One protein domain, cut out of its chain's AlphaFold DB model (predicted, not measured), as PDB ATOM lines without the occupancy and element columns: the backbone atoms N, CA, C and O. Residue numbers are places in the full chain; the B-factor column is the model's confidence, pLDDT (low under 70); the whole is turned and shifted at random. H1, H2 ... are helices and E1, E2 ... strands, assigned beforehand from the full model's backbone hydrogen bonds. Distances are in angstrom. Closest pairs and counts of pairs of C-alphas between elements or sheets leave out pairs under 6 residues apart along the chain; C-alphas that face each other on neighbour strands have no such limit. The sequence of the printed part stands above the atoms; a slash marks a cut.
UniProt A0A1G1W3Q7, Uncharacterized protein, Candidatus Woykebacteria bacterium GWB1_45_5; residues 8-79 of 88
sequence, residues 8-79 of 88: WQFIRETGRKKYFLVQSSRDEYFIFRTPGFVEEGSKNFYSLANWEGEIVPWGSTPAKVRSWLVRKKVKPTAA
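AT A GLANCE: This is residues 8 to 79 of the 88 residues of an uncharacterized protein of Candidatus Woykebacteria bacterium GWB1_45_5 (UniProt A0A1G1W3Q7). A single, strongly twisted antiparallel sheet of five strands has one helix, H1, packed over one face at its E1 and E2 end. The meander E1, E2 and E3, each strand the antiparallel neighbour of the one before, makes most of the sheet, and the hairpin of E4 and E5 continues it beyond E3, turned well away from E1. The printed part has 72 residues, with five named strands followed by one named helix, E1 E2 E3 E4 E5 H1; across the sheet the order is E1, E2, E3, E5, E4. The class is mixed, helices and strands. The whole is compact, with a radius of gyration of the C-alphas of 11.6 A, and rounded, with spans of 33 by 30 by 22 A.

IN THESE COORDINATES: E1, residues 8 to 14, begins at C-alpha 8 at (-15.819, 3.627, 19.690) and is 17.5 A long from first to last C-alpha. E2, residues 17 to 23, is 19.4 A long. E3, residues 29 to 34, is 16.6 A long and ends at C-alpha 34 at (-26.474, -2.585, 23.281). E4, residues 45 to 48, is 10.2 A long. E5, residues 51 to 56, is 14.5 A long. H1, residues 63 to 71, is 12.3 A long and ends at C-alpha 71 at (-13.437, 11.367, 34.595).

HOW THE PARTS SIT: E1 and E2 form an antiparallel hairpin at 157 degrees, with N 9 and O 21 within hydrogen-bond range at 2.8 A. E2 and E3 form another at 154 degrees, with N 20 and O 32 at 2.8 A. E3 and E5 are antiparallel at 125 degrees, with N 33 and O 54 at 2.9 A. E4 and E5 form a hairpin at 130 degrees, with N 46 and O 53 at 2.9 A. The pairing of E5 is staggered: residues 51 to 54 pair with E4, and residues 54 to 56 with E3. The edge strands E1 and E4 are only just apart, at 8.5 A. H1 is on the sheet at a height of 9.6 A, over E2 and only just over E1, on which 3 of its C-alphas fall. It runs along the strands, at 27 degrees to E2 on the local plane. The closest C-alphas of E1 and H1 are those of Ile 11 and Val 65, 6.7 A apart. In H1 every O i to N i+4 pair is within hydrogen-bond range.

THE WHOLE: The two C-alphas farthest apart, those of Glu 40 and Arg 71, are 33.9 A apart. The printed part has no cut. The links E3 to E4, with 10 residues, and E5 to H1, with 6, are short; the other three are tight. The mean pLDDT of the printed part is 81.0, and it is under 70 at residue 27, residues 37 to 43 and residues 76 to 79.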
ATOM      1  N   TRP A   8     -15.024   3.986  18.526       88.62
ATOM      2  CA  TRP A   8     -15.819   3.627  19.690       88.62
ATOM      3  C   TRP A   8     -14.931   3.056  20.785       88.62
ATOM      4  O   TRP A   8     -13.960   2.346  20.533       88.62
ATOM      5  N   GLN A   9     -15.279   3.370  22.028       90.56
ATOM      6  CA  GLN A   9     -14.595   2.899  23.219       90.56
ATOM      7  C   GLN A   9     -15.605   2.276  24.171       90.56
ATOM      8  O   GLN A   9     -16.601   2.898  24.543       90.56
ATOM      9  N   PHE A  10     -15.334   1.048  24.603       91.50
ATOM     10  CA  PHE A  10     -16.127   0.421  25.648       91.50
ATOM     11  C   PHE A  10     -15.976   1.189  26.964       91.50
ATOM     12  O   PHE A  10     -14.864   1.423  27.440       91.50
ATOM     13  N   ILE A  11     -17.107   1.567  27.557       92.12
ATOM     14  CA  ILE A  11     -17.143   2.222  28.862       92.12
ATOM     15  C   ILE A  11     -17.295   1.163  29.948       92.12
ATOM     16  O   ILE A  11     -16.460   1.054  30.853       92.12
ATOM     17  N   ARG A  12     -18.422   0.437  29.903       91.06
ATOM     18  CA  ARG A  12     -18.799  -0.563  30.904       91.06
ATOM     19  C   ARG A  12     -20.050  -1.341  30.505       91.06
ATOM     20  O   ARG A  12     -20.876  -0.863  29.733       91.06
ATOM     21  N   GLU A  13     -20.233  -2.482  31.153       91.19
ATOM     22  CA  GLU A  13     -21.486  -3.227  31.196       91.19
ATOM     23  C   GLU A  13     -22.270  -2.935  32.492       91.19
ATOM     24  O   GLU A  13     -21.709  -2.877  33.590       91.19
ATOM     25  N   THR A  14     -23.580  -2.720  32.376       85.62
ATOM     26  CA  THR A  14     -24.500  -2.624  33.515       85.62
ATOM     27  C   THR A  14     -25.692  -3.552  33.285       85.62
ATOM     28  O   THR A  14     -26.527  -3.292  32.412       85.62
ATOM     29  N   GLY A  15     -25.792  -4.624  34.074       86.75
ATOM     30  CA  GLY A  15     -26.763  -5.689  33.821       86.75
ATOM     31  C   GLY A  15     -26.472  -6.358  32.477       86.75
ATOM     32  O   GLY A  15     -25.324  -6.644  32.177       86.75
ATOM     33  N   ARG A  16     -27.491  -6.538  31.632       86.81
ATOM     34  CA  ARG A  16     -27.323  -7.094  30.274       86.81
ATOM     35  C   ARG A  16     -26.941  -6.053  29.213       86.81
ATOM     36  O   ARG A  16     -26.944  -6.373  28.032       86.81
ATOM     37  N   LYS A  17     -26.687  -4.800  29.610       89.00
ATOM     38  CA  LYS A  17     -26.474  -3.680  28.685       89.00
ATOM     39  C   LYS A  17     -25.020  -3.228  28.700       89.00
ATOM     40  O   LYS A  17     -24.503  -2.859  29.753       89.00
ATOM     41  N   LYS A  18     -24.390  -3.171  27.534       90.94
ATOM     42  CA  LYS A  18     -23.052  -2.623  27.305       90.94
ATOM     43  C   LYS A  18     -23.156  -1.190  26.803       90.94
ATOM     44  O   LYS A  18     -23.983  -0.894  25.944       90.94
ATOM     45  N   TYR A  19     -22.310  -0.321  27.343       90.81
ATOM     46  CA  TYR A  19     -22.245   1.094  27.000       90.81
ATOM     47  C   TYR A  19     -20.910   1.414  26.350       90.81
ATOM     48  O   TYR A  19     -19.849   1.032  26.855       90.81
ATOM     49  N   PHE A  20     -20.981   2.168  25.265       91.19
ATOM     50  CA  PHE A  20     -19.847   2.588  24.467       91.19
ATOM     51  C   PHE A  20     -19.894   4.101  24.293       91.19
ATOM     52  O   PHE A  20     -20.964   4.685  24.120       91.19
ATOM     53  N   LEU A  21     -18.729   4.730  24.344       90.50
ATOM     54  CA  LEU A  21     -18.543   6.092  23.878       90.50
ATOM     55  C   LEU A  21     -18.223   6.018  22.393       90.50
ATOM     56  O   LEU A  21     -17.274   5.334  22.024       90.50
ATOM     57  N   VAL A  22     -18.980   6.716  21.562       88.06
ATOM     58  CA  VAL A  22     -18.720   6.799  20.126       88.06
ATOM     59  C   VAL A  22     -18.345   8.228  19.780       88.06
ATOM     60  O   VAL A  22     -19.047   9.160  20.178       88.06
ATOM     61  N   GLN A  23     -17.253   8.388  19.041       85.75
ATOM     62  CA  GLN A  23     -16.842   9.646  18.440       85.75
ATOM     63  C   GLN A  23     -17.182   9.600  16.950       85.75
ATOM     64  O   GLN A  23     -16.745   8.719  16.207       85.75
ATOM     65  N   SER A  24     -18.007  10.550  16.529       76.88
ATOM     66  CA  SER A  24     -18.308  10.805  15.125       76.88
ATOM     67  C   SER A  24     -17.154  11.540  14.450       76.88
ATOM     68  O   SER A  24     -16.410  12.273  15.097       76.88
ATOM     69  N   SER A  25     -17.092  11.465  13.122       71.94
ATOM     70  CA  SER A  25     -16.139  12.202  12.280       71.94
ATOM     71  C   SER A  25     -16.278  13.735  12.344       71.94
ATOM     72  O   SER A  25     -15.577  14.442  11.631       71.94
ATOM     73  N   ARG A  26     -17.236  14.254  13.122       70.31
ATOM     74  CA  ARG A  26     -17.460  15.686  13.395       70.31
ATOM     75  C   ARG A  26     -17.032  16.087  14.816       70.31
ATOM     76  O   ARG A  26     -17.537  17.073  15.337       70.31
ATOM     77  N   ASP A  27     -16.198  15.274  15.467       67.44
ATOM     78  CA  ASP A  27     -15.808  15.419  16.880       67.44
ATOM     79  C   ASP A  27     -16.988  15.426  17.867       67.44
ATOM     80  O   ASP A  27     -16.898  15.897  19.001       67.44
ATOM     81  N   GLU A  28     -18.119  14.851  17.452       80.56
ATOM     82  CA  GLU A  28     -19.299  14.722  18.296       80.56
ATOM     83  C   GLU A  28     -19.265  13.401  19.061       80.56
ATOM     84  O   GLU A  28     -19.151  12.327  18.464       80.56
ATOM     85  N   TYR A  29     -19.447  13.482  20.378       84.81
ATOM     86  CA  TYR A  29     -19.501  12.320  21.256       84.81
ATOM     87  C   TYR A  29     -20.944  11.932  21.566       84.81
ATOM     88  O   TYR A  29     -21.764  12.765  21.960       84.81
ATOM     89  N   PHE A  30     -21.256  10.645  21.452       85.75
ATOM     90  CA  PHE A  30     -22.538  10.099  21.889       85.75
ATOM     91  C   PHE A  30     -22.375   8.758  22.595       85.75
ATOM     92  O   PHE A  30     -21.390   8.045  22.405       85.75
ATOM     93  N   ILE A  31     -23.354   8.425  23.434       88.50
ATOM     94  CA  ILE A  31     -23.375   7.150  24.141       88.50
ATOM     95  C   ILE A  31     -24.203   6.161  23.347       88.50
ATOM     96  O   ILE A  31     -25.351   6.436  23.008       88.50
ATOM     97  N   PHE A  32     -23.614   5.005  23.087       89.19
ATOM     98  CA  PHE A  32     -24.275   3.878  22.463       89.19
ATOM     99  C   PHE A  32     -24.511   2.774  23.487       89.19
ATOM    100  O   PHE A  32     -23.633   2.476  24.304       89.19
ATOM    101  N   ARG A  33     -25.693   2.163  23.445       90.06
ATOM    102  CA  ARG A  33     -26.097   1.073  24.333       90.06
ATOM    103  C   ARG A  33     -26.569  -0.123  23.525       90.06
ATOM    104  O   ARG A  33     -27.440   0.020  22.678       90.06
ATOM    105  N   THR A  34     -26.054  -1.300  23.861       88.88
ATOM    106  CA  THR A  34     -26.474  -2.585  23.281       88.88
ATOM    107  C   THR A  34     -26.744  -3.619  24.387       88.88
ATOM    108  O   THR A  34     -26.031  -3.608  25.393       88.88
ATOM    109  N   PRO A  35     -27.755  -4.495  24.261       83.38
ATOM    110  CA  PRO A  35     -28.799  -4.434  23.245       83.38
ATOM    111  C   PRO A  35     -29.637  -3.162  23.427       83.38
ATOM    112  O   PRO A  35     -29.790  -2.649  24.545       83.38
ATOM    113  N   GLY A  36     -30.119  -2.623  22.311       74.00
ATOM    114  CA  GLY A  36     -31.079  -1.528  22.342       74.00
ATOM    115  C   GLY A  36     -32.393  -1.999  22.972       74.00
ATOM    116  O   GLY A  36     -32.747  -3.173  22.885       74.00
ATOM    117  N   PHE A  37     -33.129  -1.096  23.608       67.00
ATOM    118  CA  PHE A  37     -34.574  -1.250  23.753       67.00
ATOM    119  C   PHE A  37     -35.161  -0.902  22.387       67.00
ATOM    120  O   PHE A  37     -35.377   0.266  22.080       67.00
ATOM    121  N   VAL A  38     -35.283  -1.899  21.516       57.91
ATOM    122  CA  VAL A  38     -35.731  -1.680  20.142       57.91
ATOM    123  C   VAL A  38     -37.243  -1.872  20.094       57.91
ATOM    124  O   VAL A  38     -37.726  -2.997  20.135       57.91
ATOM    125  N   GLU A  39     -37.983  -0.769  20.004       55.12
ATOM    126  CA  GLU A  39     -39.103  -0.731  19.064       55.12
ATOM    127  C   GLU A  39     -38.493  -0.489  17.679       55.12
ATOM    128  O   GLU A  39     -37.701   0.444  17.485       55.12
ATOM    129  N   GLU A  40     -38.791  -1.384  16.742       52.59
ATOM    130  CA  GLU A  40     -38.344  -1.298  15.355       52.59
ATOM    131  C   GLU A  40     -38.782   0.060  14.770       52.59
ATOM    132  O   GLU A  40     -39.945   0.443  14.871       52.59
ATOM    133  N   GLY A  41     -37.841   0.846  14.232       56.97
ATOM    134  CA  GLY A  41     -38.120   2.191  13.701       56.97
ATOM    135  C   GLY A  41     -37.884   3.368  14.661       56.97
ATOM    136  O   GLY A  41     -38.117   4.521  14.285       56.97
ATOM    137  N   SER A  42     -37.374   3.135  15.876       65.06
ATOM    138  CA  SER A  42     -36.964   4.232  16.764       65.06
ATOM    139  C   SER A  42     -35.872   5.102  16.127       65.06
ATOM    140  O   SER A  42     -34.836   4.605  15.686       65.06
ATOM    141  N   LYS A  43     -36.048   6.431  16.165       68.44
ATOM    142  CA  LYS A  43     -35.064   7.421  15.670       68.44
ATOM    143  C   LYS A  43     -33.697   7.330  16.361       68.44
ATOM    144  O   LYS A  43     -32.727   7.911  15.881       68.44
ATOM    145  N   ASN A  44     -33.631   6.635  17.497       72.56
ATOM    146  CA  ASN A  44     -32.412   6.436  18.268       72.56
ATOM    147  C   ASN A  44     -31.701   5.119  17.941       72.56
ATOM    148  O   ASN A  44     -30.586   4.929  18.425       72.56
ATOM    149  N   PHE A  45     -32.307   4.224  17.154       80.06
ATOM    150  CA  PHE A  45     -31.661   2.981  16.748       80.06
ATOM    151  C   PHE A  45     -30.417   3.277  15.905       80.06
ATOM    152  O   PHE A  45     -30.411   4.168  15.051       80.06
ATOM    153  N   TYR A  46     -29.337   2.558  16.187       78.19
ATOM    154  CA  TYR A  46     -28.055   2.757  15.533       78.19
ATOM    155  C   TYR A  46     -27.303   1.431  15.433       78.19
ATOM    156  O   TYR A  46     -27.362   0.604  16.345       78.19
ATOM    157  N   SER A  47     -26.550   1.259  14.352       78.81
ATOM    158  CA  SER A  47     -25.711   0.077  14.140       78.81
ATOM    159  C   SER A  47     -24.244   0.499  14.078       78.81
ATOM    160  O   SER A  47     -23.854   1.347  13.275       78.81
ATOM    161  N   LEU A  48     -23.423  -0.080  14.954       78.44
ATOM    162  CA  LEU A  48     -21.977   0.127  15.048       78.44
ATOM    163  C   LEU A  48     -21.236  -1.137  14.633       78.44
ATOM    164  O   LEU A  48     -21.001  -2.008  15.467       78.44
ATOM    165  N   ALA A  49     -20.799  -1.206  13.376       75.81
ATOM    166  CA  ALA A  49     -20.087  -2.360  12.825       75.81
ATOM    167  C   ALA A  49     -20.823  -3.687  13.115       75.81
ATOM    168  O   ALA A  49     -21.768  -4.009  12.407       75.81
ATOM    169  N   ASN A  50     -20.428  -4.404  14.172       79.06
ATOM    170  CA  ASN A  50     -20.998  -5.689  14.595       79.06
ATOM    171  C   ASN A  50     -22.008  -5.577  15.756       79.06
ATOM    172  O   ASN A  50     -22.399  -6.594  16.324       79.06
ATOM    173  N   TRP A  51     -22.378  -4.363  16.168       81.94
ATOM    174  CA  TRP A  51     -23.258  -4.115  17.309       81.94
ATOM    175  C   TRP A  51     -24.516  -3.372  16.885       81.94
ATOM    176  O   TRP A  51     -24.440  -2.307  16.278       81.94
ATOM    177  N   GLU A  52     -25.667  -3.881  17.302       85.12
ATOM    178  CA  GLU A  52     -26.956  -3.206  17.160       85.12
ATOM    179  C   GLU A  52     -27.418  -2.671  18.509       85.12
ATOM    180  O   GLU A  52     -27.243  -3.302  19.561       85.12
ATOM    181  N   GLY A  53     -27.973  -1.469  18.501       88.00
ATOM    182  CA  GLY A  53     -28.340  -0.805  19.734       88.00
ATOM    183  C   GLY A  53     -28.964   0.549  19.493       88.00
ATOM    184  O   GLY A  53     -29.566   0.809  18.459       88.00
ATOM    185  N   GLU A  54     -28.828   1.423  20.477       86.31
ATOM    186  CA  GLU A  54     -29.403   2.756  20.400       86.31
ATOM    187  C   GLU A  54     -28.456   3.819  20.946       86.31
ATOM    188  O   GLU A  54     -27.610   3.571  21.815       86.31
ATOM    189  N   ILE A  55     -28.644   5.034  20.454       85.88
ATOM    190  CA  ILE A  55     -28.052   6.234  21.015       85.88
ATOM    191  C   ILE A  55     -28.855   6.623  22.250       85.88
ATOM    192  O   ILE A  55     -30.058   6.869  22.179       85.88
ATOM    193  N   VAL A  56     -28.175   6.723  23.387       85.06
ATOM    194  CA  VAL A  56     -28.806   7.053  24.664       85.06
ATOM    195  C   VAL A  56     -28.566   8.527  24.999       85.06
ATOM    196  O   VAL A  56     -27.418   8.982  24.943       85.06
ATOM    197  N   PRO A  57     -29.613   9.279  25.390       82.75
ATOM    198  CA  PRO A  57     -29.448  10.622  25.927       82.75
ATOM    199  C   PRO A  57     -28.573  10.612  27.179       82.75
ATOM    200  O   PRO A  57     -28.691   9.725  28.027       82.75
ATOM    201  N   TRP A  58     -27.738  11.636  27.350       81.44
ATOM    202  CA  TRP A  58     -26.758  11.666  28.441       81.44
ATOM    203  C   TRP A  58     -27.402  11.563  29.834       81.44
ATOM    204  O   TRP A  58     -26.872  10.890  30.722       81.44
ATOM    205  N   GLY A  59     -28.574  12.182  30.010       78.50
ATOM    206  CA  GLY A  59     -29.358  12.135  31.247       78.50
ATOM    207  C   GLY A  59     -29.887  10.742  31.597       78.50
ATOM    208  O   GLY A  59     -29.907  10.370  32.767       78.50
ATOM    209  N   SER A  60     -30.214   9.940  30.583       81.44
ATOM    210  CA  SER A  60     -30.749   8.580  30.729       81.44
ATOM    211  C   SER A  60     -29.655   7.523  30.919       81.44
ATOM    212  O   SER A  60     -29.942   6.336  31.096       81.44
ATOM    213  N   THR A  61     -28.384   7.932  30.876       85.81
ATOM    214  CA  THR A  61     -27.242   7.037  31.077       85.81
ATOM    215  C   THR A  61     -27.057   6.712  32.565       85.81
ATOM    216  O   THR A  61     -27.089   7.621  33.406       85.81
ATOM    217  N   PRO A  62     -26.778   5.444  32.936       88.69
ATOM    218  CA  PRO A  62     -26.552   5.070  34.330       88.69
ATOM    219  C   PRO A  62     -25.458   5.905  35.004       88.69
ATOM    220  O   PRO A  62     -24.455   6.258  34.382       88.69
ATOM    221  N   ALA A  63     -25.606   6.159  36.309       89.12
ATOM    222  CA  ALA A  63     -24.678   6.990  37.085       89.12
ATOM    223  C   ALA A  63     -23.208   6.559  36.921       89.12
ATOM    224  O   ALA A  63     -22.345   7.399  36.700       89.12
ATOM    225  N   LYS A  64     -22.933   5.246  36.910       88.62
ATOM    226  CA  LYS A  64     -21.577   4.699  36.704       88.62
ATOM    227  C   LYS A  64     -20.973   5.091  35.349       88.62
ATOM    228  O   LYS A  64     -19.776   5.357  35.275       88.62
ATOM    229  N   VAL A  65     -21.789   5.132  34.295       89.56
ATOM    230  CA  VAL A  65     -21.365   5.542  32.948       89.56
ATOM    231  C   VAL A  65     -21.125   7.052  32.924       89.56
ATOM    232  O   VAL A  65     -20.065   7.488  32.487       89.56
ATOM    233  N   ARG A  66     -22.037   7.847  33.503       88.56
ATOM    234  CA  ARG A  66     -21.859   9.305  33.641       88.56
ATOM    235  C   ARG A  66     -20.580   9.662  34.400       88.56
ATOM    236  O   ARG A  66     -19.809  10.493  33.932       88.56
ATOM    237  N   SER A  67     -20.298   8.994  35.518       89.06
ATOM    238  CA  SER A  67     -19.064   9.194  36.287       89.06
ATOM    239  C   SER A  67     -17.807   8.869  35.479       89.06
ATOM    240  O   SER A  67     -16.808   9.574  35.598       89.06
ATOM    241  N   TRP A  68     -17.837   7.824  34.648       91.06
ATOM    242  CA  TRP A  68     -16.721   7.506  33.759       91.06
ATOM    243  C   TRP A  68     -16.493   8.617  32.724       91.06
ATOM    244  O   TRP A  68     -15.358   9.049  32.536       91.06
ATOM    245  N   LEU A  69     -17.568   9.140  32.126       87.94
ATOM    246  CA  LEU A  69     -17.496  10.219  31.134       87.94
ATOM    247  C   LEU A  69     -16.927  11.511  31.734       87.94
ATOM    248  O   LEU A  69     -16.041  12.125  31.141       87.94
ATOM    249  N   VAL A  70     -17.357  11.865  32.950       87.19
ATOM    250  CA  VAL A  70     -16.819  13.011  33.706       87.19
ATOM    251  C   VAL A  70     -15.320  12.846  33.965       87.19
ATOM    252  O   VAL A  70     -14.552  13.772  33.717       87.19
ATOM    253  N   ARG A  71     -14.872  11.655  34.391       89.19
ATOM    254  CA  ARG A  71     -13.437  11.367  34.595       89.19
ATOM    255  C   ARG A  71     -12.626  11.495  33.307       89.19
ATOM    256  O   ARG A  71     -11.471  11.906  33.351       89.19
ATOM    257  N   LYS A  72     -13.225  11.161  32.164       86.25
ATOM    258  CA  LYS A  72     -12.616  11.299  30.836       86.25
ATOM    259  C   LYS A  72     -12.734  12.707  30.247       86.25
ATOM    260  O   LYS A  72     -12.249  12.922  29.144       86.25
ATOM    261  N   LYS A  73     -13.340  13.660  30.971       85.81
ATOM    262  CA  LYS A  73     -13.602  15.037  30.517       85.81
ATOM    263  C   LYS A  73     -14.384  15.098  29.196       85.81
ATOM    264  O   LYS A  73     -14.301  16.086  28.471       85.81
ATOM    265  N   VAL A  74     -15.166  14.058  28.897       84.62
ATOM    266  CA  VAL A  74     -16.008  14.003  27.699       84.62
ATOM    267  C   VAL A  74     -17.267  14.807  27.977       84.62
ATOM    268  O   VAL A  74     -17.969  14.550  28.958       84.62
ATOM    269  N   LYS A  75     -17.551  15.783  27.117       75.00
ATOM    270  CA  LYS A  75     -18.762  16.599  27.200       75.00
ATOM    271  C   LYS A  75     -19.785  16.101  26.180       75.00
ATOM    272  O   LYS A  75     -19.390  15.763  25.063       75.00
ATOM    273  N   PRO A  76     -21.078  16.057  26.532       66.62
ATOM    274  CA  PRO A  76     -22.110  15.788  25.546       66.62
ATOM    275  C   PRO A  76     -22.108  16.907  24.507       66.62
ATOM    276  O   PRO A  76     -22.073  18.089  24.858       66.62
ATOM    277  N   THR A  77     -22.190  16.555  23.228       67.19
ATOM    278  CA  THR A  77     -22.490  17.552  22.202       67.19
ATOM    279  C   THR A  77     -23.894  18.100  22.472       67.19
ATOM    280  O   THR A  77     -24.824  17.331  22.745       67.19
ATOM    281  N   ALA A  78     -24.057  19.427  22.435       54.34
ATOM    282  CA  ALA A  78     -25.271  20.133  22.864       54.34
ATOM    283  C   ALA A  78     -26.575  19.549  22.275       54.34
ATOM    284  O   ALA A  78     -27.590  19.498  22.965       54.34
ATOM    285  N   ALA A  79     -26.519  18.993  21.061       53.50
ATOM    286  CA  ALA A  79     -27.651  18.385  20.363       53.50
ATOM    287  C   ALA A  79     -28.272  17.139  21.038       53.50
ATOM    288  O   ALA A  79     -29.378  16.753  20.675       53.50
TER     289      ALA A  79